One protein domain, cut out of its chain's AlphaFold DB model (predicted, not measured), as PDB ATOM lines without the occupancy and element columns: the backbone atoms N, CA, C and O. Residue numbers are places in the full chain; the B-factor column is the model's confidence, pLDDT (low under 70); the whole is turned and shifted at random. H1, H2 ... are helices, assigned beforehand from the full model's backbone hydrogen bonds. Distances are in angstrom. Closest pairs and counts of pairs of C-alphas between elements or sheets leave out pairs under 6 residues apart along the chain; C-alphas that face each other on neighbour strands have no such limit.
ATOM      1  N   GLN A 111     209.802 206.338 337.717       86.81
ATOM      2  CA  GLN A 111     209.224 205.978 336.428       86.81
ATOM      3  C   GLN A 111     209.522 207.040 335.363       86.81
ATOM      4  O   GLN A 111     209.784 206.676 334.223       86.81
ATOM      5  N   ASP A 112     209.512 208.327 335.718       88.32
ATOM      6  CA  ASP A 112     209.806 209.415 334.780       88.32
ATOM      7  C   ASP A 112     211.302 209.475 334.455       88.32
ATOM      8  O   ASP A 112     211.656 209.471 333.283       88.32
ATOM      9  N   MET A 113     212.188 209.346 335.451       88.44
ATOM     10  CA  MET A 113     213.632 209.216 335.193       88.44
ATOM     11  C   MET A 113     213.965 208.019 334.284       88.44
ATOM     12  O   MET A 113     214.879 208.103 333.469       88.44
ATOM     13  N   LEU A 114     213.225 206.907 334.395       90.07
ATOM     14  CA  LEU A 114     213.376 205.754 333.502       90.07
ATOM     15  C   LEU A 114     212.765 205.986 332.106       90.07
ATOM     16  O   LEU A 114     213.290 205.435 331.141       90.07
ATOM     17  N   LYS A 115     211.709 206.805 331.959       89.93
ATOM     18  CA  LYS A 115     211.224 207.256 330.636       89.93
ATOM     19  C   LYS A 115     212.278 208.119 329.945       89.93
ATOM     20  O   LYS A 115     212.563 207.866 328.780       89.93
ATOM     21  N   ASP A 116     212.884 209.063 330.664       89.22
ATOM     22  CA  ASP A 116     213.950 209.920 330.134       89.22
ATOM     23  C   ASP A 116     215.142 209.077 329.668       89.22
ATOM     24  O   ASP A 116     215.613 209.239 328.550       89.22
ATOM     25  N   CYS A 117     215.584 208.097 330.466       89.14
ATOM     26  CA  CYS A 117     216.685 207.214 330.060       89.14
ATOM     27  C   CYS A 117     216.348 206.364 328.818       89.14
ATOM     28  O   CYS A 117     217.247 206.041 328.045       89.14
ATOM     29  N   VAL A 118     215.074 206.008 328.604       87.59
ATOM     30  CA  VAL A 118     214.605 205.356 327.367       87.59
ATOM     31  C   VAL A 118     214.592 206.339 326.188       87.59
ATOM     32  O   VAL A 118     214.966 205.948 325.087       87.59
ATOM     33  N   ALA A 119     214.180 207.592 326.394       86.40
ATOM     34  CA  ALA A 119     214.110 208.609 325.341       86.40
ATOM     35  C   ALA A 119     215.500 209.115 324.902       86.40
ATOM     36  O   ALA A 119     215.754 209.246 323.708       86.40
ATOM     37  N   ASP A 120     216.402 209.335 325.861       85.50
ATOM     38  CA  ASP A 120     217.775 209.810 325.650       85.50
ATOM     39  C   ASP A 120     218.764 208.675 325.300       85.50
ATOM     40  O   ASP A 120     219.945 208.934 325.067       85.50
ATOM     41  N   GLY A 121     218.341 207.405 325.356       82.14
ATOM     42  CA  GLY A 121     219.222 206.238 325.185       82.14
ATOM     43  C   GLY A 121     220.258 206.034 326.308       82.14
ATOM     44  O   GLY A 121     221.228 205.296 326.134       82.14
ATOM     45  N   GLN A 122     220.084 206.675 327.471       88.13
ATOM     46  CA  GLN A 122     221.034 206.668 328.594       88.13
ATOM     47  C   GLN A 122     220.975 205.366 329.421       88.13
ATOM     48  O   GLN A 122     220.692 205.379 330.624       88.13
ATOM     49  N   TRP A 123     221.295 204.230 328.796       88.35
ATOM     50  CA  TRP A 123     221.297 202.903 329.432       88.35
ATOM     51  C   TRP A 123     222.138 202.845 330.712       88.35
ATOM     52  O   TRP A 123     221.689 202.299 331.718       88.35
ATOM     53  N   ALA A 124     223.312 203.484 330.727       89.38
ATOM     54  CA  ALA A 124     224.199 203.504 331.889       89.38
ATOM     55  C   ALA A 124     223.565 204.220 333.098       89.38
ATOM     56  O   ALA A 124     223.774 203.819 334.242       89.38
ATOM     57  N   ARG A 125     222.728 205.241 332.859       89.40
ATOM     58  CA  ARG A 125     221.974 205.948 333.906       89.40
ATOM     59  C   ARG A 125     220.798 205.109 334.408       89.40
ATOM     60  O   ARG A 125     220.581 205.051 335.616       89.40
ATOM     61  N   ALA A 126     220.091 204.407 333.518       89.25
ATOM     62  CA  ALA A 126     219.049 203.453 333.907       89.25
ATOM     63  C   ALA A 126     219.618 202.296 334.753       89.25
ATOM     64  O   ALA A 126     219.047 201.946 335.787       89.25
ATOM     65  N   LEU A 127     220.779 201.759 334.362       90.48
ATOM     66  CA  LEU A 127     221.490 200.715 335.098       90.48
ATOM     67  C   LEU A 127     222.021 201.227 336.448       90.48
ATOM     68  O   LEU A 127     221.883 200.534 337.450       90.48
ATOM     69  N   HIS A 128     222.539 202.457 336.519       91.35
ATOM     70  CA  HIS A 128     222.967 203.065 337.784       91.35
ATOM     71  C   HIS A 128     221.799 203.331 338.753       91.35
ATOM     72  O   HIS A 128     221.945 203.129 339.960       91.35
ATOM     73  N   LEU A 129     220.619 203.728 338.253       91.47
ATOM     74  CA  LEU A 129     219.393 203.818 339.063       91.47
ATOM     75  C   LEU A 129     218.969 202.447 339.613       91.47
ATOM     76  O   LEU A 129     218.450 202.365 340.728       91.47
ATOM     77  N   PHE A 130     219.195 201.379 338.847       92.21
ATOM     78  CA  PHE A 130     218.925 200.004 339.252       92.21
ATOM     79  C   PHE A 130     219.921 199.493 340.305       92.21
ATOM     80  O   PHE A 130     219.486 199.074 341.378       92.21
ATOM     81  N   THR A 131     221.235 199.588 340.073       89.79
ATOM     82  CA  THR A 131     222.248 199.136 341.046       89.79
ATOM     83  C   THR A 131     222.168 199.930 342.348       89.79
ATOM     84  O   THR A 131     222.111 199.333 343.420       89.79
ATOM     85  N   SER A 132     221.987 201.254 342.278       88.00
ATOM     86  CA  SER A 132     221.741 202.097 343.461       88.00
ATOM     87  C   SER A 132     220.493 201.680 344.252       88.00
ATOM     88  O   SER A 132     220.434 201.875 345.467       88.00
ATOM     89  N   ALA A 133     219.480 201.108 343.593       89.31
ATOM     90  CA  ALA A 133     218.300 200.578 344.267       89.31
ATOM     91  C   ALA A 133     218.568 199.211 344.925       89.31
ATOM     92  O   ALA A 133     218.027 198.954 346.002       89.31
ATOM     93  N   VAL A 134     219.405 198.353 344.336       87.80
ATOM     94  CA  VAL A 134     219.859 197.099 344.970       87.80
ATOM     95  C   VAL A 134     220.675 197.414 346.230       87.80
ATOM     96  O   VAL A 134     220.309 196.963 347.317       87.80
ATOM     97  N   ASP A 135     221.665 198.302 346.122       85.01
ATOM     98  CA  ASP A 135     222.466 198.830 347.235       85.01
ATOM     99  C   ASP A 135     221.607 199.323 348.406       85.01
ATOM    100  O   ASP A 135     221.828 198.963 349.563       85.01
ATOM    101  N   GLN A 136     220.601 200.155 348.118       85.11
ATOM    102  CA  GLN A 136     219.696 200.698 349.137       85.11
ATOM    103  C   GLN A 136     218.858 199.622 349.837       85.11
ATOM    104  O   GLN A 136     218.484 199.818 350.994       85.11
ATOM    105  N   ALA A 137     218.551 198.513 349.161       83.76
ATOM    106  CA  ALA A 137     217.824 197.401 349.760       83.76
ATOM    107  C   ALA A 137     218.746 196.531 350.628       83.76
ATOM    108  O   ALA A 137     218.381 196.242 351.767       83.76
ATOM    109  N   CYS A 138     219.966 196.207 350.175       83.27
ATOM    110  CA  CYS A 138     220.923 195.492 351.027       83.27
ATOM    111  C   CYS A 138     221.332 196.313 352.254       83.27
ATOM    112  O   CYS A 138     221.359 195.771 353.354       83.27
ATOM    113  N   ARG A 139     221.522 197.633 352.132       79.39
ATOM    114  CA  ARG A 139     221.762 198.511 353.296       79.39
ATOM    115  C   ARG A 139     220.569 198.594 354.261       79.39
ATOM    116  O   ARG A 139     220.780 198.900 355.426       79.39
ATOM    117  N   GLN A 140     219.335 198.330 353.813       76.24
ATOM    118  CA  GLN A 140     218.172 198.223 354.709       76.24
ATOM    119  C   GLN A 140     218.128 196.880 355.458       76.24
ATOM    120  O   GLN A 140     217.598 196.820 356.562       76.24
ATOM    121  N   VAL A 141     218.657 195.812 354.859       72.09
ATOM    122  CA  VAL A 141     218.659 194.456 355.428       72.09
ATOM    123  C   VAL A 141     219.855 194.224 356.356       72.09
ATOM    124  O   VAL A 141     219.691 193.678 357.441       72.09
ATOM    125  N   LEU A 142     221.045 194.670 355.949       68.43
ATOM    126  CA  LEU A 142     222.314 194.458 356.657       68.43
ATOM    127  C   LEU A 142     222.532 195.422 357.840       68.43
ATOM    128  O   LEU A 142     223.555 195.343 358.512       68.43
ATOM    129  N   VAL A 143     221.583 196.327 358.109       57.04
ATOM    130  CA  VAL A 143     221.595 197.226 359.275       57.04
ATOM    131  C   VAL A 143     220.340 196.967 360.120       57.04
ATOM    132  O   VAL A 143     219.291 197.559 359.857       57.04
ATOM    133  N   SER A 173     229.692 186.920 346.797       56.42
ATOM    134  CA  SER A 173     229.958 187.207 348.210       56.42
ATOM    135  C   SER A 173     228.845 186.626 349.096       56.42
ATOM    136  O   SER A 173     227.659 186.698 348.770       56.42
ATOM    137  N   THR A 174     229.212 186.042 350.239       57.74
ATOM    138  CA  THR A 174     228.247 185.445 351.184       57.74
ATOM    139  C   THR A 174     227.293 186.483 351.783       57.74
ATOM    140  O   THR A 174     226.119 186.196 351.992       57.74
ATOM    141  N   ALA A 175     227.758 187.721 351.975       61.35
ATOM    142  CA  ALA A 175     226.929 188.824 352.456       61.35
ATOM    143  C   ALA A 175     225.841 189.253 351.445       61.35
ATOM    144  O   ALA A 175     224.747 189.656 351.846       61.35
ATOM    145  N   GLU A 176     226.103 189.155 350.135       65.81
ATOM    146  CA  GLU A 176     225.092 189.427 349.104       65.81
ATOM    147  C   GLU A 176     224.025 188.334 349.048       65.81
ATOM    148  O   GLU A 176     222.838 188.652 348.972       65.81
ATOM    149  N   SER A 177     224.401 187.053 349.129       69.15
ATOM    150  CA  SER A 177     223.414 185.965 349.101       69.15
ATOM    151  C   SER A 177     222.513 185.982 350.343       69.15
ATOM    152  O   SER A 177     221.293 185.850 350.210       69.15
ATOM    153  N   GLU A 178     223.061 186.271 351.529       77.83
ATOM    154  CA  GLU A 178     222.280 186.529 352.747       77.83
ATOM    155  C   GLU A 178     221.343 187.740 352.594       77.83
ATOM    156  O   GLU A 178     220.153 187.640 352.926       77.83
ATOM    157  N   CYS A 179     221.826 188.850 352.015       82.63
ATOM    158  CA  CYS A 179     220.982 189.997 351.675       82.63
ATOM    159  C   CYS A 179     219.800 189.581 350.780       82.63
ATOM    160  O   CYS A 179     218.643 189.862 351.110       82.63
ATOM    161  N   PHE A 180     220.062 188.905 349.656       84.87
ATOM    162  CA  PHE A 180     219.018 188.527 348.704       84.87
ATOM    163  C   PHE A 180     218.005 187.550 349.312       84.87
ATOM    164  O   PHE A 180     216.806 187.727 349.100       84.87
ATOM    165  N   VAL A 181     218.439 186.594 350.142       84.08
ATOM    166  CA  VAL A 181     217.541 185.694 350.888       84.08
ATOM    167  C   VAL A 181     216.614 186.472 351.829       84.08
ATOM    168  O   VAL A 181     215.420 186.166 351.909       84.08
ATOM    169  N   ALA A 182     217.111 187.495 352.525       82.91
ATOM    170  CA  ALA A 182     216.287 188.325 353.399       82.91
ATOM    171  C   ALA A 182     215.351 189.275 352.620       82.91
ATOM    172  O   ALA A 182     214.168 189.353 352.957       82.91
ATOM    173  N   ILE A 183     215.809 189.904 351.527       84.76
ATOM    174  CA  ILE A 183     214.940 190.661 350.599       84.76
ATOM    175  C   ILE A 183     213.818 189.758 350.066       84.76
ATOM    176  O   ILE A 183     212.653 190.158 350.051       84.76
ATOM    177  N   ARG A 184     214.145 188.524 349.671       86.66
ATOM    178  CA  ARG A 184     213.190 187.538 349.155       86.66
ATOM    179  C   ARG A 184     212.153 187.140 350.204       86.66
ATOM    180  O   ARG A 184     210.969 187.106 349.883       86.66
ATOM    181  N   LYS A 185     212.551 186.942 351.469       84.41
ATOM    182  CA  LYS A 185     211.618 186.747 352.599       84.41
ATOM    183  C   LYS A 185     210.698 187.962 352.799       84.41
ATOM    184  O   LYS A 185     209.491 187.789 352.944       84.41
ATOM    185  N   MET A 186     211.233 189.186 352.742       81.87
ATOM    186  CA  MET A 186     210.435 190.418 352.849       81.87
ATOM    187  C   MET A 186     209.444 190.587 351.685       81.87
ATOM    188  O   MET A 186     208.308 191.001 351.905       81.87
ATOM    189  N   LEU A 187     209.841 190.245 350.455       81.94
ATOM    190  CA  LEU A 187     208.969 190.302 349.278       81.94
ATOM    191  C   LEU A 187     207.969 189.140 349.210       81.94
ATOM    192  O   LEU A 187     206.897 189.331 348.639       81.94
ATOM    193  N   ALA A 188     208.252 187.985 349.815       81.33
ATOM    194  CA  ALA A 188     207.285 186.897 349.988       81.33
ATOM    195  C   ALA A 188     206.193 187.238 351.022       81.33
ATOM    196  O   ALA A 188     205.049 186.822 350.868       81.33
ATOM    197  N   ALA A 189     206.527 188.032 352.046       78.12
ATOM    198  CA  ALA A 189     205.588 188.488 353.075       78.12
ATOM    199  C   ALA A 189     204.625 189.606 352.610       78.12
ATOM    200  O   ALA A 189     203.685 189.948 353.329       78.12
ATOM    201  N   LEU A 190     204.828 190.192 351.422       72.53
ATOM    202  CA  LEU A 190     203.893 191.164 350.847       72.53
ATOM    203  C   LEU A 190     202.667 190.465 350.236       72.53
ATOM    204  O   LEU A 190     202.841 189.564 349.410       72.53
ATOM    205  N   PRO A 191     201.431 190.939 350.493       64.46
ATOM    206  CA  PRO A 191     200.249 190.384 349.844       64.46
ATOM    207  C   PRO A 191     200.316 190.568 348.312       64.46
ATOM    208  O   PRO A 191     200.803 191.602 347.826       64.46
ATOM    209  N   PRO A 192     199.843 189.581 347.528       64.08
ATOM    210  CA  PRO A 192     199.998 189.560 346.074       64.08
ATOM    211  C   PRO A 192     199.274 190.726 345.387       64.08
ATOM    212  O   PRO A 192     198.223 191.184 345.835       64.08
ATOM    213  N   ARG A 193     199.824 191.194 344.258       61.22
ATOM    214  CA  ARG A 193     199.225 192.244 343.410       61.22
ATOM    215  C   ARG A 193     198.015 191.693 342.644       61.22
ATOM    216  O   ARG A 193     198.114 191.341 341.473       61.22
ATOM    217  N   GLN A 194     196.858 191.604 343.304       58.28
ATOM    218  CA  GLN A 194     195.595 191.331 342.615       58.28
ATOM    219  C   GLN A 194     195.056 192.619 341.959       58.28
ATOM    220  O   GLN A 194     194.945 193.645 342.627       58.28
ATOM    221  N   PRO A 195     194.688 192.609 340.664       53.09
ATOM    222  CA  PRO A 195     194.498 193.836 339.881       53.09
ATOM    223  C   PRO A 195     193.163 194.577 340.104       53.09
ATOM    224  O   PRO A 195     192.844 195.472 339.317       53.09
ATOM    225  N   ARG A 196     192.343 194.204 341.102       55.77
ATOM    226  CA  ARG A 196     190.994 194.781 341.307       55.77
ATOM    227  C   ARG A 196     190.530 194.995 342.751       55.77
ATOM    228  O   ARG A 196     189.546 195.709 342.929       55.77
ATOM    229  N   ASP A 197     191.195 194.443 343.763       54.17
ATOM    230  CA  ASP A 197     190.796 194.682 345.154       54.17
ATOM    231  C   ASP A 197     191.462 195.948 345.726       54.17
ATOM    232  O   ASP A 197     192.679 196.132 345.667       54.17
ATOM    233  N   ARG A 198     190.643 196.839 346.297       55.37
ATOM    234  CA  ARG A 198     191.112 198.068 346.952       55.37
ATOM    235  C   ARG A 198     191.752 197.784 348.312       55.37
ATOM    236  O   ARG A 198     192.694 198.487 348.668       55.37
ATOM    237  N   ALA A 199     191.284 196.783 349.061       56.45
ATOM    238  CA  ALA A 199     191.770 196.509 350.414       56.45
ATOM    239  C   ALA A 199     193.233 196.035 350.399       56.45
ATOM    240  O   ALA A 199     194.097 196.655 351.025       56.45
ATOM    241  N   THR A 200     193.548 195.017 349.593       58.72
ATOM    242  CA  THR A 200     194.929 194.565 349.350       58.72
ATOM    243  C   THR A 200     195.813 195.656 348.746       58.72
ATOM    244  O   THR A 200     197.002 195.697 349.063       58.72
ATOM    245  N   HIS A 201     195.275 196.596 347.959       55.41
ATOM    246  CA  HIS A 201     196.049 197.741 347.471       55.41
ATOM    247  C   HIS A 201     196.424 198.742 348.587       55.41
ATOM    248  O   HIS A 201     197.541 199.266 348.580       55.41
ATOM    249  N   PHE A 202     195.550 198.994 349.570       53.38
ATOM    250  CA  PHE A 202     195.853 199.886 350.702       53.38
ATOM    251  C   PHE A 202     196.832 199.263 351.707       53.38
ATOM    252  O   PHE A 202     197.856 199.880 352.006       53.38
ATOM    253  N   SER A 203     196.602 198.018 352.141       56.51
ATOM    254  CA  SER A 203     197.597 197.246 352.914       56.51
ATOM    255  C   SER A 203     198.913 197.110 352.135       56.51
ATOM    256  O   SER A 203     200.012 197.164 352.696       56.51
ATOM    257  N   ARG A 204     198.788 197.024 350.803       61.70
ATOM    258  CA  ARG A 204     199.843 197.182 349.801       61.70
ATOM    259  C   ARG A 204     200.703 198.422 350.070       61.70
ATOM    260  O   ARG A 204     201.884 198.338 350.398       61.70
ATOM    261  N   ALA A 205     200.096 199.596 349.926       58.41
ATOM    262  CA  ALA A 205     200.779 200.875 350.090       58.41
ATOM    263  C   ALA A 205     201.441 201.016 351.474       58.41
ATOM    264  O   ALA A 205     202.608 201.395 351.541       58.41
ATOM    265  N   ALA A 206     200.736 200.649 352.552       57.67
ATOM    266  CA  ALA A 206     201.220 200.782 353.930       57.67
ATOM    267  C   ALA A 206     202.430 199.887 354.269       57.67
ATOM    268  O   ALA A 206     203.293 200.281 355.049       57.67
ATOM    269  N   SER A 207     202.536 198.697 353.672       60.03
ATOM    270  CA  SER A 207     203.734 197.850 353.822       60.03
ATOM    271  C   SER A 207     204.903 198.348 352.957       60.03
ATOM    272  O   SER A 207     206.055 198.351 353.398       60.03
ATOM    273  N   VAL A 208     204.620 198.852 351.752       63.03
ATOM    274  CA  VAL A 208     205.636 199.332 350.796       63.03
ATOM    275  C   VAL A 208     206.222 200.705 351.167       63.03
ATOM    276  O   VAL A 208     207.352 201.002 350.769       63.03
ATOM    277  N   THR A 209     205.548 201.540 351.971       61.87
ATOM    278  CA  THR A 209     206.145 202.800 352.466       61.87
ATOM    279  C   THR A 209     207.428 202.563 353.261       61.87
ATOM    280  O   THR A 209     208.372 203.340 353.117       61.87
ATOM    281  N   ASN A 210     207.499 201.472 354.026       64.46
ATOM    282  CA  ASN A 210     208.646 201.148 354.879       64.46
ATOM    283  C   ASN A 210     209.811 200.500 354.109       64.46
ATOM    284  O   ASN A 210     210.940 200.479 354.597       64.46
ATOM    285  N   MET A 211     209.566 200.000 352.896       69.84
ATOM    286  CA  MET A 211     210.592 199.417 352.030       69.84
ATOM    287  C   MET A 211     211.358 200.498 351.258       69.84
ATOM    288  O   MET A 211     210.777 201.496 350.827       69.84
ATOM    289  N   ARG A 212     212.659 200.291 351.045       74.73
ATOM    290  CA  ARG A 212     213.564 201.148 350.261       74.73
ATOM    291  C   ARG A 212     214.179 200.366 349.096       74.73
ATOM    292  O   ARG A 212     214.034 199.148 349.005       74.73
ATOM    293  N   GLY A 213     214.850 201.077 348.190       83.21
ATOM    294  CA  GLY A 213     215.588 200.458 347.090       83.21
ATOM    295  C   GLY A 213     214.729 199.577 346.173       83.21
ATOM    296  O   GLY A 213     213.585 199.911 345.850       83.21
ATOM    297  N   ILE A 214     215.295 198.443 345.752       85.33
ATOM    298  CA  ILE A 214     214.728 197.549 344.735       85.33
ATOM    299  C   ILE A 214     213.365 196.963 345.139       85.33
ATOM    300  O   ILE A 214     212.512 196.742 344.285       85.33
ATOM    301  N   MET A 215     213.084 196.827 346.441       81.22
ATOM    302  CA  MET A 215     211.797 196.329 346.949       81.22
ATOM    303  C   MET A 215     210.593 197.207 346.557       81.22
ATOM    304  O   MET A 215     209.460 196.727 346.525       81.22
ATOM    305  N   ARG A 216     210.815 198.486 346.214       83.07
ATOM    306  CA  ARG A 216     209.767 199.380 345.687       83.07
ATOM    307  C   ARG A 216     209.499 199.224 344.186       83.07
ATOM    308  O   ARG A 216     208.603 199.892 343.666       83.07
ATOM    309  N   TRP A 217     210.268 198.408 343.463       87.68
ATOM    310  CA  TRP A 217     210.138 198.321 342.011       87.68
ATOM    311  C   TRP A 217     208.841 197.618 341.571       87.68
ATOM    312  O   TRP A 217     208.122 196.950 342.325       87.68
ATOM    313  N   THR A 218     208.474 197.872 340.320       85.71
ATOM    314  CA  THR A 218     207.229 197.420 339.698       85.71
ATOM    315  C   THR A 218     207.556 196.813 338.345       85.71
ATOM    316  O   THR A 218     208.600 197.123 337.766       85.71
ATOM    317  N   GLY A 219     206.644 196.006 337.798       85.62
ATOM    318  CA  GLY A 219     206.799 195.482 336.442       85.62
ATOM    319  C   GLY A 219     207.020 196.582 335.399       85.62
ATOM    320  O   GLY A 219     207.786 196.386 334.464       85.62
ATOM    321  N   GLN A 220     206.459 197.778 335.618       88.28
ATOM    322  CA  GLN A 220     206.671 198.945 334.763       88.28
ATOM    323  C   GLN A 220     208.095 199.521 334.856       88.28
ATOM    324  O   GLN A 220     208.637 199.943 333.837       88.28
ATOM    325  N   HIS A 221     208.718 199.540 336.043       92.16
ATOM    326  CA  HIS A 221     210.110 199.992 336.193       92.16
ATOM    327  C   HIS A 221     211.077 199.009 335.520       92.16
ATOM    328  O   HIS A 221     211.934 199.430 334.745       92.16
ATOM    329  N   TYR A 222     210.887 197.703 335.741       93.25
ATOM    330  CA  TYR A 222     211.674 196.674 335.057       93.25
ATOM    331  C   TYR A 222     211.451 196.694 333.543       93.25
ATOM    332  O   TYR A 222     212.422 196.634 332.802       93.25
ATOM    333  N   TYR A 223     210.213 196.864 333.068       93.35
ATOM    334  CA  TYR A 223     209.911 196.987 331.639       93.35
ATOM    335  C   TYR A 223     210.620 198.182 330.983       93.35
ATOM    336  O   TYR A 223     211.158 198.036 329.889       93.35
ATOM    337  N   LEU A 224     210.668 199.351 331.638       92.80
ATOM    338  CA  LEU A 224     211.391 200.518 331.114       92.80
ATOM    339  C   LEU A 224     212.913 200.296 331.093       92.80
ATOM    340  O   LEU A 224     213.555 200.635 330.103       92.80
ATOM    341  N   LEU A 225     213.479 199.673 332.133       93.44
ATOM    342  CA  LEU A 225     214.896 199.293 332.166       93.44
ATOM    343  C   LEU A 225     215.235 198.281 331.057       93.44
ATOM    344  O   LEU A 225     216.174 198.495 330.296       93.44
ATOM    345  N   TRP A 226     214.427 197.226 330.915       93.75
ATOM    346  CA  TRP A 226     214.545 196.224 329.852       93.75
ATOM    347  C   TRP A 226     214.449 196.858 328.463       93.75
ATOM    348  O   TRP A 226     215.242 196.532 327.584       93.75
ATOM    349  N   LYS A 227     213.508 197.790 328.269       91.54
ATOM    350  CA  LYS A 227     213.349 198.533 327.015       91.54
ATOM    351  C   LYS A 227     214.602 199.344 326.692       91.54
ATOM    352  O   LYS A 227     215.116 199.219 325.589       91.54
ATOM    353  N   CYS A 228     215.123 200.096 327.662       90.13
ATOM    354  CA  CYS A 228     216.342 200.886 327.503       90.13
ATOM    355  C   CYS A 228     217.548 200.011 327.114       90.13
ATOM    356  O   CYS A 228     218.228 200.315 326.139       90.13
ATOM    357  N   LEU A 229     217.775 198.894 327.816       89.84
ATOM    358  CA  LEU A 229     218.876 197.960 327.534       89.84
ATOM    359  C   LEU A 229     218.743 197.271 326.166       89.84
ATOM    360  O   LEU A 229     219.731 197.137 325.450       89.84
ATOM    361  N   LEU A 230     217.535 196.861 325.767       88.45
ATOM    362  CA  LEU A 230     217.312 196.189 324.483       88.45
ATOM    363  C   LEU A 230     217.337 197.142 323.281       88.45
ATOM    364  O   LEU A 230     217.869 196.774 322.237       88.45
ATOM    365  N   GLU A 231     216.795 198.356 323.408       84.83
ATOM    366  CA  GLU A 231     216.843 199.365 322.336       84.83
ATOM    367  C   GLU A 231     218.266 199.917 322.127       84.83
ATOM    368  O   GLU A 231     218.595 200.336 321.019       84.83
ATOM    369  N   THR A 232     219.126 199.846 323.151       81.65
ATOM    370  CA  THR A 232     220.556 200.207 323.076       81.65
ATOM    371  C   THR A 232     221.496 199.021 322.817       81.65
ATOM    372  O   THR A 232     222.698 199.226 322.695       81.65
ATOM    373  N   GLY A 233     220.990 197.785 322.710       77.74
ATOM    374  CA  GLY A 233     221.791 196.589 322.399       77.74
ATOM    375  C   GLY A 233     222.580 195.965 323.564       77.74
ATOM    376  O   GLY A 233     223.285 194.978 323.357       77.74
ATOM    377  N   HIS A 234     222.444 196.468 324.794       83.09
ATOM    378  CA  HIS A 234     223.153 195.981 325.987       83.09
ATOM    379  C   HIS A 234     222.503 194.721 326.601       83.09
ATOM    380  O   HIS A 234     222.050 194.709 327.747       83.09
ATOM    381  N   VAL A 235     222.466 193.634 325.821       84.33
ATOM    382  CA  VAL A 235     221.816 192.354 326.181       84.33
ATOM    383  C   VAL A 235     222.494 191.649 327.370       84.33
ATOM    384  O   VAL A 235     221.809 191.026 328.172       84.33
ATOM    385  N   GLU A 236     223.811 191.785 327.545       84.67
ATOM    386  CA  GLU A 236     224.549 191.167 328.668       84.67
ATOM    387  C   GLU A 236     224.168 191.778 330.036       84.67
ATOM    388  O   GLU A 236     224.108 191.084 331.049       84.67
ATOM    389  N   GLU A 237     223.834 193.073 330.083       87.56
ATOM    390  CA  GLU A 237     223.342 193.719 331.311       87.56
ATOM    391  C   GLU A 237     221.902 193.289 331.643       87.56
ATOM    392  O   GLU A 237     221.504 193.257 332.808       87.56
ATOM    393  N   LEU A 238     221.117 192.911 330.628       89.80
ATOM    394  CA  LEU A 238     219.744 192.428 330.791       89.80
ATOM    395  C   LEU A 238     219.694 191.088 331.538       89.80
ATOM    396  O   LEU A 238     218.819 190.884 332.379       89.80
ATOM    397  N   GLU A 239     220.660 190.209 331.270       89.38
ATOM    398  CA  GLU A 239     220.845 188.937 331.977       89.38
ATOM    399  C   GLU A 239     221.148 189.160 333.467       89.38
ATOM    400  O   GLU A 239     220.539 188.524 334.329       89.38
ATOM    401  N   ARG A 240     222.001 190.143 333.797       88.10
ATOM    402  CA  ARG A 240     222.280 190.533 335.194       88.10
ATOM    403  C   ARG A 240     221.035 191.085 335.891       88.10
ATOM    404  O   ARG A 240     220.743 190.700 337.023       88.10
ATOM    405  N   VAL A 241     220.267 191.944 335.214       92.04
ATOM    406  CA  VAL A 241     218.988 192.467 335.732       92.04
ATOM    407  C   VAL A 241     217.994 191.329 335.988       92.04
ATOM    408  O   VAL A 241     217.363 191.306 337.046       92.04
ATOM    409  N   TRP A 242     217.871 190.368 335.066       93.05
ATOM    410  CA  TRP A 242     217.010 189.193 335.226       93.05
ATOM    411  C   TRP A 242     217.447 188.302 336.397       93.05
ATOM    412  O   TRP A 242     216.617 187.969 337.243       93.05
ATOM    413  N   SER A 243     218.744 188.002 336.512       90.97
ATOM    414  CA  SER A 243     219.294 187.237 337.636       90.97
ATOM    415  C   SER A 243     218.956 187.889 338.979       90.97
ATOM    416  O   SER A 243     218.440 187.226 339.879       90.97
ATOM    417  N   VAL A 244     219.124 189.209 339.116       89.80
ATOM    418  CA  VAL A 244     218.733 189.928 340.340       89.80
ATOM    419  C   VAL A 244     217.214 189.885 340.569       89.80
ATOM    420  O   VAL A 244     216.790 189.690 341.705       89.80
ATOM    421  N   MET A 245     216.378 189.987 339.525       91.48
ATOM    422  CA  MET A 245     214.916 189.825 339.648       91.48
ATOM    423  C   MET A 245     214.509 188.430 340.159       91.48
ATOM    424  O   MET A 245     213.505 188.313 340.874       91.48
ATOM    425  N   GLN A 246     215.263 187.383 339.809       91.01
ATOM    426  CA  GLN A 246     215.084 186.026 340.337       91.01
ATOM    427  C   GLN A 246     215.570 185.929 341.794       91.01
ATOM    428  O   GLN A 246     214.811 185.498 342.661       91.01
ATOM    429  N   HIS A 247     216.788 186.394 342.097       87.17
ATOM    430  CA  HIS A 247     217.382 186.321 343.438       87.17
ATOM    431  C   HIS A 247     216.579 187.102 344.491       87.17
ATOM    432  O   HIS A 247     216.354 186.588 345.587       87.17
ATOM    433  N   THR A 248     216.045 188.284 344.156       86.19
ATOM    434  CA  THR A 248     215.130 189.027 345.044       86.19
ATOM    435  C   THR A 248     213.737 188.389 345.159       86.19
ATOM    436  O   THR A 248     212.926 188.852 345.955       86.19
ATOM    437  N   GLY A 249     213.400 187.380 344.348       85.44
ATOM    438  CA  GLY A 249     212.064 186.776 344.290       85.44
ATOM    439  C   GLY A 249     210.992 187.652 343.630       85.44
ATOM    440  O   GLY A 249     209.800 187.412 343.821       85.44
ATOM    441  N   PHE A 250     211.371 188.672 342.844       88.28
ATOM    442  CA  PHE A 250     210.386 189.510 342.145       88.28
ATOM    443  C   PHE A 250     209.595 188.682 341.123       88.28
ATOM    444  O   PHE A 250     208.369 188.786 341.067       88.28
ATOM    445  N   VAL A 251     210.292 187.824 340.369       87.73
ATOM    446  CA  VAL A 251     209.715 186.909 339.366       87.73
ATOM    447  C   VAL A 251     208.634 186.004 339.976       87.73
ATOM    448  O   VAL A 251     207.569 185.833 339.389       87.73
ATOM    449  N   GLU A 252     208.883 185.475 341.175       85.80
ATOM    450  CA  GLU A 252     208.012 184.501 341.844       85.80
ATOM    451  C   GLU A 252     206.824 185.147 342.562       85.80
ATOM    452  O   GLU A 252     205.691 184.682 342.427       85.80
ATOM    453  N   TYR A 253     207.051 186.216 343.330       83.47
ATOM    454  CA  TYR A 253     206.024 186.769 344.222       83.47
ATOM    455  C   TYR A 253     205.330 188.023 343.672       83.47
ATOM    456  O   TYR A 253     204.223 188.333 344.108       83.47
ATOM    457  N   GLN A 254     205.967 188.770 342.757       83.25
ATOM    458  CA  GLN A 254     205.607 190.172 342.483       83.25
ATOM    459  C   GLN A 254     205.449 190.571 341.008       83.25
ATOM    460  O   GLN A 254     205.001 191.690 340.734       83.25
ATOM    461  N   MET A 255     205.778 189.682 340.074       86.45
ATOM    462  CA  MET A 255     205.555 189.870 338.644       86.45
ATOM    463  C   MET A 255     204.084 189.608 338.271       86.45
ATOM    464  O   MET A 255     203.446 188.716 338.820       86.45
ATOM    465  N   GLU A 256     203.543 190.384 337.329       87.61
ATOM    466  CA  GLU A 256     202.145 190.294 336.872       87.61
ATOM    467  C   GLU A 256     202.049 189.728 335.445       87.61
ATOM    468  O   GLU A 256     202.912 190.015 334.615       87.61
ATOM    469  N   GLU A 257     200.949 189.049 335.101       86.90
ATOM    470  CA  GLU A 257     200.647 188.548 333.742       86.90
ATOM    471  C   GLU A 257     200.842 189.606 332.637       86.90
ATOM    472  O   GLU A 257     201.392 189.319 331.570       86.90
ATOM    473  N   ARG A 258     200.449 190.858 332.908       88.98
ATOM    474  CA  ARG A 258     200.660 192.002 332.004       88.98
ATOM    475  C   ARG A 258     202.140 192.320 331.795       88.98
ATOM    476  O   ARG A 258     202.539 192.654 330.686       88.98
ATOM    477  N   THR A 259     202.944 192.202 332.852       89.47
ATOM    478  CA  THR A 259     204.395 192.444 332.811       89.47
ATOM    479  C   THR A 259     205.087 191.366 331.984       89.47
ATOM    480  O   THR A 259     205.854 191.704 331.087       89.47
ATOM    481  N   VAL A 260     204.758 190.087 332.216       91.33
ATOM    482  CA  VAL A 260     205.325 188.963 331.450       91.33
ATOM    483  C   VAL A 260     205.020 189.112 329.963       91.33
ATOM    484  O   VAL A 260     205.931 189.111 329.138       91.33
ATOM    485  N   ASN A 261     203.750 189.331 329.611       91.11
ATOM    486  CA  ASN A 261     203.353 189.491 328.215       91.11
ATOM    487  C   ASN A 261     203.993 190.716 327.543       91.11
ATOM    488  O   ASN A 261     204.332 190.640 326.360       91.11
ATOM    489  N   ALA A 262     204.200 191.814 328.277       91.11
ATOM    490  CA  ALA A 262     204.912 192.987 327.776       91.11
ATOM    491  C   ALA A 262     206.414 192.718 327.567       91.11
ATOM    492  O   ALA A 262     206.960 193.138 326.548       91.11
ATOM    493  N   MET A 263     207.073 191.992 328.478       93.00
ATOM    494  CA  MET A 263     208.490 191.619 328.362       93.00
ATOM    495  C   MET A 263     208.733 190.611 327.228       93.00
ATOM    496  O   MET A 263     209.618 190.835 326.406       93.00
ATOM    497  N   MET A 264     207.904 189.571 327.092       91.90
ATOM    498  CA  MET A 264     207.988 188.631 325.962       91.90
ATOM    499  C   MET A 264     207.727 189.334 324.619       91.90
ATOM    500  O   MET A 264     208.451 189.117 323.648       91.90
ATOM    501  N   ALA A 265     206.737 190.234 324.558       88.64
ATOM    502  CA  ALA A 265     206.469 191.024 323.354       88.64
ATOM    503  C   ALA A 265     207.598 192.020 323.028       88.64
ATOM    504  O   ALA A 265     207.822 192.314 321.854       88.64
ATOM    505  N   LEU A 266     208.313 192.526 324.038       89.53
ATOM    506  CA  LEU A 266     209.497 193.369 323.872       89.53
ATOM    507  C   LEU A 266     210.664 192.558 323.288       89.53
ATOM    508  O   LEU A 266     211.124 192.907 322.204       89.53
ATOM    509  N   LEU A 267     211.045 191.434 323.914       88.98
ATOM    510  CA  LEU A 267     212.078 190.513 323.405       88.98
ATOM    511  C   LEU A 267     211.805 190.095 321.947       88.98
ATOM    512  O   LEU A 267     212.706 190.112 321.112       88.98
ATOM    513  N   ARG A 268     210.545 189.770 321.626       83.81
ATOM    514  CA  ARG A 268     210.076 189.373 320.284       83.81
ATOM    515  C   ARG A 268     210.105 190.503 319.246       83.81
ATOM    516  O   ARG A 268     210.160 190.232 318.047       83.81
ATOM    517  N   ARG A 269     210.022 191.765 319.678       81.52
ATOM    518  CA  ARG A 269     210.195 192.935 318.800       81.52
ATOM    519  C   ARG A 269     211.677 193.193 318.554       81.52
ATOM    520  O   ARG A 269     212.075 193.366 317.406       81.52
ATOM    521  N   THR A 270     212.492 193.156 319.604       74.34
ATOM    522  CA  THR A 270     213.919 193.480 319.516       74.34
ATOM    523  C   THR A 270     214.733 192.376 318.847       74.34
ATOM    524  O   THR A 270     215.679 192.691 318.135       74.34
ATOM    525  N   SER A 271     214.322 191.105 318.937       66.55
ATOM    526  CA  SER A 271     214.945 189.996 318.192       66.55
ATOM    527  C   SER A 271     214.828 190.104 316.664       66.55
ATOM    528  O   SER A 271     215.558 189.415 315.956       66.55
ATOM    529  N   ARG A 272     213.942 190.973 316.147       60.24
ATOM    530  CA  ARG A 272     213.833 191.311 314.714       60.24
ATOM    531  C   ARG A 272     214.671 192.528 314.304       60.24
ATOM    532  O   ARG A 272     214.914 192.712 313.117       60.24
ATOM    533  N   SER A 273     215.082 193.377 315.249       57.90
ATOM    534  CA  SER A 273     215.873 194.591 314.985       57.90
ATOM    535  C   SER A 273     217.345 194.463 315.384       57.90
ATOM    536  O   SER A 273     218.165 195.268 314.943       57.90
ATOM    537  N   THR A 274     217.695 193.464 316.198       54.55
ATOM    538  CA  THR A 274     219.041 193.255 316.748       54.55
ATOM    539  C   THR A 274     220.134 193.219 315.688       54.55
ATOM    540  O   THR A 274     221.192 193.786 315.917       54.55
ATOM    541  N   GLU A 275     219.896 192.660 314.503       53.31
ATOM    542  CA  GLU A 275     220.919 192.590 313.443       53.31
ATOM    543  C   GLU A 275     221.389 193.968 312.935       53.31
ATOM    544  O   GLU A 275     222.484 194.070 312.392       53.31
ATOM    545  N   ARG A 276     220.619 195.044 313.174       54.08
ATOM    546  CA  ARG A 276     221.052 196.431 312.912       54.08
ATOM    547  C   ARG A 276     221.633 197.146 314.136       54.08
ATOM    548  O   ARG A 276     222.424 198.062 313.957       54.08
ATOM    549  N   VAL A 277     221.252 196.750 315.353       56.76
ATOM    550  CA  VAL A 277     221.661 197.418 316.609       56.76
ATOM    551  C   VAL A 277     222.930 196.797 317.209       56.76
ATOM    552  O   VAL A 277     223.769 197.506 317.750       56.76
ATOM    553  N   ILE A 278     223.129 195.482 317.074       54.46
ATOM    554  CA  ILE A 278     224.308 194.784 317.615       54.46
ATOM    555  C   ILE A 278     225.599 195.279 316.946       54.46
ATOM    556  O   ILE A 278     226.628 195.400 317.606       54.46
ATOM    557  N   ALA A 279     225.534 195.634 315.658       50.16
ATOM    558  CA  ALA A 279     226.675 196.115 314.878       50.16
ATOM    559  C   ALA A 279     227.362 197.367 315.468       50.16
ATOM    560  O   ALA A 279     228.541 197.583 315.202       50.16
ATOM    561  N   THR A 280     226.666 198.169 316.284       54.08
ATOM    562  CA  THR A 280     227.227 199.374 316.925       54.08
ATOM    563  C   THR A 280     227.750 199.153 318.348       54.08
ATOM    564  O   THR A 280     228.284 200.088 318.938       54.08
ATOM    565  N   VAL A 281     227.607 197.947 318.917       58.18
ATOM    566  CA  VAL A 281     227.948 197.635 320.326       58.18
ATOM    567  C   VAL A 281     228.890 196.420 320.432       58.18
ATOM    568  O   VAL A 281     229.024 195.802 321.485       58.18
ATOM    569  N   VAL A 282     229.555 196.049 319.333       55.85
ATOM    570  CA  VAL A 282     230.467 194.895 319.281       55.85
ATOM    571  C   VAL A 282     231.702 195.148 320.163       55.85
ATOM    572  O   VAL A 282     232.417 196.126 319.926       55.85
ATOM    573  N   PRO A 283     232.017 194.278 321.144       59.19
ATOM    574  CA  PRO A 283     233.271 194.368 321.885       59.19
ATOM    575  C   PRO A 283     234.468 194.146 320.942       59.19
ATOM    576  O   PRO A 283     234.475 193.150 320.210       59.19
ATOM    577  N   PRO A 284     235.493 195.021 320.941       53.24
ATOM    578  CA  PRO A 284     236.632 194.881 320.039       53.24
ATOM    579  C   PRO A 284     237.386 193.576 320.334       53.24
ATOM    580  O   PRO A 284     237.978 193.423 321.400       53.24
ATOM    581  N   GLY A 285     237.347 192.637 319.383       59.83
ATOM    582  CA  GLY A 285     238.038 191.345 319.463       59.83
ATOM    583  C   GLY A 285     237.156 190.100 319.301       59.83
ATOM    584  O   GLY A 285     237.709 189.030 319.073       59.83
ATOM    585  N   ARG A 286     235.818 190.203 319.359       63.26
ATOM    586  CA  ARG A 286     234.917 189.088 318.989       63.26
ATOM    587  C   ARG A 286     234.388 189.244 317.558       63.26
ATOM    588  O   ARG A 286     234.039 190.361 317.171       63.26
ATOM    589  N   PRO A 287     234.249 188.158 316.775       69.91
ATOM    590  CA  PRO A 287     233.569 188.226 315.491       69.91
ATOM    591  C   PRO A 287     232.066 188.501 315.679       69.91
ATOM    592  O   PRO A 287     231.436 188.121 316.676       69.91
ATOM    593  N   LEU A 288     231.472 189.171 314.688       68.67
ATOM    594  CA  LEU A 288     230.063 189.576 314.712       68.67
ATOM    595  C   LEU A 288     229.112 188.364 314.759       68.67
ATOM    596  O   LEU A 288     228.058 188.430 315.393       68.67
ATOM    597  N   SER A 289     229.493 187.246 314.138       69.67
ATOM    598  CA  SER A 289     228.754 185.977 314.139       69.67
ATOM    599  C   SER A 289     228.623 185.368 315.539       69.67
ATOM    600  O   SER A 289     227.513 185.060 315.968       69.67
ATOM    601  N   GLU A 290     229.719 185.249 316.290       75.84
ATOM    602  CA  GLU A 290     229.688 184.759 317.676       75.84
ATOM    603  C   GLU A 290     228.913 185.711 318.585       75.84
ATOM    604  O   GLU A 290     228.063 185.271 319.354       75.84
ATOM    605  N   THR A 291     229.150 187.021 318.457       69.63
ATOM    606  CA  THR A 291     228.492 188.039 319.293       69.63
ATOM    607  C   THR A 291     226.974 188.037 319.080       69.63
ATOM    608  O   THR A 291     226.209 187.985 320.043       69.63
ATOM    609  N   THR A 292     226.519 188.006 317.821       72.60
ATOM    610  CA  THR A 292     225.086 187.903 317.497       72.60
ATOM    611  C   THR A 292     224.494 186.548 317.887       72.60
ATOM    612  O   THR A 292     223.357 186.512 318.353       72.60
ATOM    613  N   SER A 293     225.237 185.442 317.759       77.25
ATOM    614  CA  SER A 293     224.791 184.107 318.187       77.25
ATOM    615  C   SER A 293     224.616 184.020 319.709       77.25
ATOM    616  O   SER A 293     223.559 183.602 320.184       77.25
ATOM    617  N   HIS A 294     225.596 184.507 320.475       80.67
ATOM    618  CA  HIS A 294     225.575 184.572 321.938       80.67
ATOM    619  C   HIS A 294     224.405 185.421 322.448       80.67
ATOM    620  O   HIS A 294     223.616 184.954 323.269       80.67
ATOM    621  N   GLN A 295     224.203 186.617 321.888       78.71
ATOM    622  CA  GLN A 295     223.081 187.482 322.265       78.71
ATOM    623  C   GLN A 295     221.721 186.902 321.828       78.71
ATOM    624  O   GLN A 295     220.758 186.967 322.591       78.71
ATOM    625  N   LYS A 296     221.631 186.237 320.664       81.76
ATOM    626  CA  LYS A 296     220.458 185.418 320.287       81.76
ATOM    627  C   LYS A 296     220.268 184.199 321.207       81.76
ATOM    628  O   LYS A 296     219.173 183.642 321.231       81.76
ATOM    629  N   GLY A 297     221.294 183.760 321.935       83.71
ATOM    630  CA  GLY A 297     221.214 182.779 323.022       83.71
ATOM    631  C   GLY A 297     220.580 183.378 324.278       83.71
ATOM    632  O   GLY A 297     219.521 182.919 324.692       83.71
ATOM    633  N   ILE A 298     221.142 184.471 324.808       85.23
ATOM    634  CA  ILE A 298     220.611 185.174 325.995       85.23
ATOM    635  C   ILE A 298     219.127 185.542 325.801       85.23
ATOM    636  O   ILE A 298     218.299 185.297 326.675       85.23
ATOM    637  N   LEU A 299     218.745 186.055 324.624       86.08
ATOM    638  CA  LEU A 299     217.344 186.381 324.312       86.08
ATOM    639  C   LEU A 299     216.405 185.156 324.296       86.08
ATOM    640  O   LEU A 299     215.206 185.326 324.529       86.08
ATOM    641  N   ARG A 300     216.915 183.943 324.035       85.34
ATOM    642  CA  ARG A 300     216.148 182.687 324.141       85.34
ATOM    643  C   ARG A 300     215.997 182.250 325.593       85.34
ATOM    644  O   ARG A 300     214.869 182.000 326.010       85.34
ATOM    645  N   GLU A 301     217.073 182.248 326.378       88.97
ATOM    646  CA  GLU A 301     217.005 181.909 327.810       88.97
ATOM    647  C   GLU A 301     216.088 182.865 328.588       88.97
ATOM    648  O   GLU A 301     215.270 182.426 329.394       88.97
ATOM    649  N   LEU A 302     216.122 184.169 328.285       91.41
ATOM    650  CA  LEU A 302     215.194 185.142 328.871       91.41
ATOM    651  C   LEU A 302     213.731 184.886 328.468       91.41
ATOM    652  O   LEU A 302     212.827 185.106 329.276       91.41
ATOM    653  N   MET A 303     213.471 184.391 327.250       89.80
ATOM    654  CA  MET A 303     212.116 184.010 326.835       89.80
ATOM    655  C   MET A 303     211.629 182.764 327.593       89.80
ATOM    656  O   MET A 303     210.499 182.774 328.084       89.80
ATOM    657  N   LYS A 304     212.484 181.740 327.761       89.23
ATOM    658  CA  LYS A 304     212.188 180.560 328.598       89.23
ATOM    659  C   LYS A 304     211.945 180.946 330.049       89.23
ATOM    660  O   LYS A 304     210.985 180.483 330.646       89.23
ATOM    661  N   GLY A 305     212.779 181.816 330.620       90.17
ATOM    662  CA  GLY A 305     212.633 182.270 332.002       90.17
ATOM    663  C   GLY A 305     211.291 182.966 332.252       90.17
ATOM    664  O   GLY A 305     210.652 182.741 333.281       90.17
ATOM    665  N   LEU A 306     210.815 183.758 331.284       92.35
ATOM    666  CA  LEU A 306     209.484 184.372 331.319       92.35
ATOM    667  C   LEU A 306     208.350 183.354 331.114       92.35
ATOM    668  O   LEU A 306     207.320 183.464 331.777       92.35
ATOM    669  N   GLU A 307     208.532 182.359 330.246       89.89
ATOM    670  CA  GLU A 307     207.577 181.265 330.033       89.89
ATOM    671  C   GLU A 307     207.435 180.369 331.276       89.89
ATOM    672  O   GLU A 307     206.325 180.150 331.758       89.89
ATOM    673  N   GLN A 308     208.550 179.908 331.846       90.97
ATOM    674  CA  GLN A 308     208.599 179.122 333.082       90.97
ATOM    675  C   GLN A 308     207.960 179.889 334.245       90.97
ATOM    676  O   GLN A 308     207.153 179.331 334.990       90.97
ATOM    677  N   ALA A 309     208.249 181.190 334.367       88.85
ATOM    678  CA  ALA A 309     207.604 182.044 335.356       88.85
ATOM    679  C   ALA A 309     206.091 182.189 335.105       88.85
ATOM    680  O   ALA A 309     205.320 182.175 336.064       88.85
ATOM    681  N   ALA A 310     205.641 182.280 333.846       89.02
ATOM    682  CA  ALA A 310     204.217 182.288 333.508       89.02
ATOM    683  C   ALA A 310     203.529 180.971 333.890       89.02
ATOM    684  O   ALA A 310     202.471 181.006 334.518       89.02
ATOM    685  N   ALA A 311     204.146 179.828 333.576       88.20
ATOM    686  CA  ALA A 311     203.641 178.500 333.908       88.20
ATOM    687  C   ALA A 311     203.537 178.299 335.430       88.20
ATOM    688  O   ALA A 311     202.456 177.997 335.941       88.20
ATOM    689  N   ALA A 312     204.612 178.584 336.174       88.84
ATOM    690  CA  ALA A 312     204.634 178.524 337.638       88.84
ATOM    691  C   ALA A 312     203.595 179.460 338.285       88.84
ATOM    692  O   ALA A 312     202.989 179.127 339.306       88.84
ATOM    693  N   ARG A 313     203.339 180.626 337.676       85.18
ATOM    694  CA  ARG A 313     202.331 181.594 338.136       85.18
ATOM    695  C   ARG A 313     200.905 181.305 337.656       85.18
ATOM    696  O   ARG A 313     199.990 181.947 338.172       85.18
ATOM    697  N   LYS A 314     200.719 180.365 336.721       86.45
ATOM    698  CA  LYS A 314     199.475 180.090 335.971       86.45
ATOM    699  C   LYS A 314     198.926 181.318 335.221       86.45
ATOM    700  O   LYS A 314     197.716 181.520 335.141       86.45
ATOM    701  N   PHE A 315     199.823 182.148 334.686       88.15
ATOM    702  CA  PHE A 315     199.488 183.320 333.873       88.15
ATOM    703  C   PHE A 315     199.157 182.939 332.427       88.15
ATOM    704  O   PHE A 315     199.790 182.068 331.832       88.15
ATOM    705  N   ARG A 316     198.192 183.642 331.830       88.29
ATOM    706  CA  ARG A 316     197.803 183.468 330.428       88.29
ATOM    707  C   ARG A 316     198.765 184.231 329.518       88.29
ATOM    708  O   ARG A 316     198.839 185.460 329.545       88.29
ATOM    709  N   LEU A 317     199.495 183.499 328.683       87.03
ATOM    710  CA  LEU A 317     200.299 184.086 327.614       87.03
ATOM    711  C   LEU A 317     199.414 184.462 326.421       87.03
ATOM    712  O   LEU A 317     198.540 183.700 326.011       87.03
ATOM    713  N   ALA A 318     199.667 185.626 325.825       86.71
ATOM    714  CA  ALA A 318     199.078 186.000 324.546       86.71
ATOM    715  C   ALA A 318     199.536 185.017 323.456       86.71
ATOM    716  O   ALA A 318     200.722 184.686 323.392       86.71
ATOM    717  N   ALA A 319     198.629 184.593 322.568       78.44
ATOM    718  CA  ALA A 319     198.876 183.517 321.599       78.44
ATOM    719  C   ALA A 319     200.163 183.696 320.763       78.44
ATOM    720  O   ALA A 319     200.879 182.734 320.510       78.44
ATOM    721  N   VAL A 320     200.514 184.935 320.395       84.00
ATOM    722  CA  VAL A 320     201.755 185.233 319.652       84.00
ATOM    723  C   VAL A 320     203.014 185.020 320.506       84.00
ATOM    724  O   VAL A 320     204.020 184.523 320.007       84.00
ATOM    725  N   ASN A 321     202.972 185.372 321.795       85.36
ATOM    726  CA  ASN A 321     204.082 185.139 322.724       85.36
ATOM    727  C   ASN A 321     204.229 183.639 323.020       85.36
ATOM    728  O   ASN A 321     205.345 183.130 322.999       85.36
ATOM    729  N   ARG A 322     203.104 182.933 323.204       83.77
ATOM    730  CA  ARG A 322     203.050 181.476 323.366       83.77
ATOM    731  C   ARG A 322     203.689 180.747 322.175       83.77
ATOM    732  O   ARG A 322     204.678 180.056 322.375       83.77
ATOM    733  N   ARG A 323     203.236 181.018 320.943       80.41
ATOM    734  CA  ARG A 323     203.818 180.450 319.706       80.41
ATOM    735  C   ARG A 323     205.306 180.762 319.529       80.41
ATOM    736  O   ARG A 323     206.043 179.973 318.951       80.41
ATOM    737  N   THR A 324     205.764 181.907 320.043       80.85
ATOM    738  CA  THR A 324     207.191 182.270 320.020       80.85
ATOM    739  C   THR A 324     208.007 181.433 321.008       80.85
ATOM    740  O   THR A 324     209.121 181.041 320.678       80.85
ATOM    741  N   ALA A 325     207.466 181.138 322.193       81.24
ATOM    742  CA  ALA A 325     208.112 180.263 323.168       81.24
ATOM    743  C   ALA A 325     208.098 178.795 322.702       81.24
ATOM    744  O   ALA A 325     209.152 178.165 322.659       81.24
ATOM    745  N   GLU A 326     206.952 178.302 322.215       78.09
ATOM    746  CA  GLU A 326     206.808 176.982 321.581       78.09
ATOM    747  C   GLU A 326     207.870 176.773 320.481       78.09
ATOM    748  O   GLU A 326     208.601 175.785 320.515       78.09
ATOM    749  N   GLY A 327     208.050 177.747 319.578       74.97
ATOM    750  CA  GLY A 327     209.087 177.708 318.539       74.97
ATOM    751  C   GLY A 327     210.532 177.647 319.057       74.97
ATOM    752  O   GLY A 327     211.378 177.018 318.424       74.97
ATOM    753  N   ILE A 328     210.830 178.244 320.218       77.18
ATOM    754  CA  ILE A 328     212.162 178.158 320.847       77.18
ATOM    755  C   ILE A 328     212.394 176.755 321.415       77.18
ATOM    756  O   ILE A 328     213.444 176.172 321.146       77.18
ATOM    757  N   ARG A 329     211.402 176.177 322.112       75.45
ATOM    758  CA  ARG A 329     211.479 174.801 322.640       75.45
ATOM    759  C   ARG A 329     211.735 173.786 321.515       75.45
ATOM    760  O   ARG A 329     212.560 172.891 321.673       75.45
ATOM    761  N   ILE A 330     211.090 173.964 320.356       70.97
ATOM    762  CA  ILE A 330     211.292 173.118 319.165       70.97
ATOM    763  C   ILE A 330     212.713 173.262 318.604       70.97
ATOM    764  O   ILE A 330     213.394 172.260 318.393       70.97
ATOM    765  N   ALA A 331     213.173 174.496 318.376       70.98
ATOM    766  CA  ALA A 331     214.489 174.759 317.792       70.98
ATOM    767  C   ALA A 331     215.650 174.215 318.647       70.98
ATOM    768  O   ALA A 331     216.718 173.904 318.125       70.98
ATOM    769  N   GLU A 332     215.449 174.093 319.959       70.79
ATOM    770  CA  GLU A 332     216.439 173.547 320.886       70.79
ATOM    771  C   GLU A 332     216.375 172.027 320.994       70.79
ATOM    772  O   GLU A 332     217.420 171.387 320.965       70.79
ATOM    773  N   ALA A 333     215.180 171.433 321.027       69.10
ATOM    774  CA  ALA A 333     215.034 169.979 320.977       69.10
ATOM    775  C   ALA A 333     215.637 169.380 319.696       69.10
ATOM    776  O   ALA A 333     216.280 168.337 319.752       69.10
ATOM    777  N   LEU A 334     215.505 170.078 318.562       69.20
ATOM    778  CA  LEU A 334     216.166 169.698 317.312       69.20
ATOM    779  C   LEU A 334     217.688 169.862 317.392       69.20
ATOM    780  O   LEU A 334     218.405 168.932 317.045       69.20
ATOM    781  N   LYS A 335     218.195 170.968 317.956       70.40
ATOM    782  CA  LYS A 335     219.639 171.127 318.198       70.40
ATOM    783  C   LYS A 335     220.198 170.010 319.097       70.40
ATOM    784  O   LYS A 335     221.316 169.556 318.881       70.40
ATOM    785  N   HIS A 336     219.439 169.562 320.096       65.03
ATOM    786  CA  HIS A 336     219.824 168.432 320.943       65.03
ATOM    787  C   HIS A 336     219.735 167.081 320.218       65.03
ATOM    788  O   HIS A 336     220.557 166.215 320.493       65.03
ATOM    789  N   ALA A 337     218.806 166.908 319.272       58.70
ATOM    790  CA  ALA A 337     218.751 165.724 318.413       58.70
ATOM    791  C   ALA A 337     219.950 165.658 317.449       58.70
ATOM    792  O   ALA A 337     220.584 164.610 317.355       58.70
ATOM    793  N   ASP A 338     220.320 166.779 316.817       54.94
ATOM    794  CA  ASP A 338     221.516 166.881 315.966       54.94
ATOM    795  C   ASP A 338     222.797 166.563 316.762       54.94
ATOM    796  O   ASP A 338     223.672 165.843 316.288       54.94
ATOM    797  N   GLN A 339     222.893 167.053 318.006       51.81
ATOM    798  CA  GLN A 339     224.016 166.771 318.913       51.81
ATOM    799  C   GLN A 339     223.982 165.359 319.527       51.81
ATOM    800  O   GLN A 339     224.985 164.916 320.077       51.81
TER     801      GLN A 339
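What this domain is: This is residues 111 to 143 and 173 to 339 of the 684 residues of the protein "Kinetoplast_polyadenylation /uridylation_factor_2_-_putative" of Leishmania infantum (UniProt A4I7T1). Four helices, H6, H7, H9 and H11, form an up-and-down bundle at the core, with the hairpin of H1 and H2 on its H6 side and H12 crossing H9 and H11 on the far side. H3 crosses near the last residue of H7, H4 lies out beyond that end of the bundle, H10 sits at the other end, and residues 333 to 339 of H12 stick out. The printed part has 200 residues with twelve named helices, H1 to H12 in chain order, and no named strand; its class is all helix. It is compact, with a radius of gyration of the C-alphas of 17.9 A and spans of 51 by 36 by 36 A.

How they stand to each other: H1, residues 111 to 119, and H2, residues 123 to 141, form a hairpin at a shallow tilt of 27 degrees; their closest C-alphas, of Cys 117 and Ala 126, are 5.9 A apart. H1 touches H6, residues 219 to 231, closest at the C-alphas of Val 118 and Cys 228, 4.8 A. With residues 137 to 141 alone, H2 touches H3, residues 174 to 188, about perpendicular at 86 degrees, closest at the C-alphas of Cys 138 and Cys 179, 5.5 A. H4, residues 198 to 208, touches no helix. H5, residues 213 to 216, touches H2, whose residues 130 to 137 alone take part, closest at the C-alphas of Gly 213 and Ala 133, 3.9 A. H6 is in the up-and-down bundle, each helix running against the one before it, with H7, residues 235 to 247, H9, residues 257 to 270, and H11, residues 288 to 313. H8, residues 250 to 253, touches H3, whose residues 184 to 188 alone take part, closest at the C-alphas of Tyr 253 and Ala 188, 5.9 A. H11 is the hub, touching five helices. With residues 299 to 310 alone it touches H9, opposite ways at a shallow tilt of 15 degrees, closest at the C-alphas of Leu 306 and Val 260, 6.2 A. H10, residues 274 to 280, only just touches H11, with 3 pairs of C-alphas within 8 A, the closest those of Ile 278 and Thr 292, 6.9 A. H12, residues 319 to 339, touches H11 at a steep tilt of 59 degrees, closest at the C-alphas of Ala 325 and Met 303, 6.6 A; its residues 325 to 328 and H11's 300 to 307 alone take part. Each O i to N i+4 pair is within hydrogen-bond range in H1, H2, H3, H4, H6, H9 and H12, but 8 of 9 are in H7, 21 of 22 in H11 and 1 of 3 in H10, which has 2 of 4 O i to N i+3 pairs within range; H5 and H8 are too short for an i+4 pair.

Where its parts are: H1 begins at C-alpha 111, (209.224, 205.978, 336.428). H2 is 27.5 A long and H11 37.2 A; H12, 30.3 A, ends at C-alpha 339, (224.016, 166.771, 318.913).

The domain as a whole: The C-alphas farthest apart, of Ala 199 and Gly 285, are 55.9 A apart. Residues 144 to 172 are not printed; C-alphas 143 and 173 are 17.1 A apart across the cut. Of the links printed whole, none is long. The mean pLDDT of the printed part is 78.7; 54 residues are under 70, among them 191 to 211 and 271 to 289.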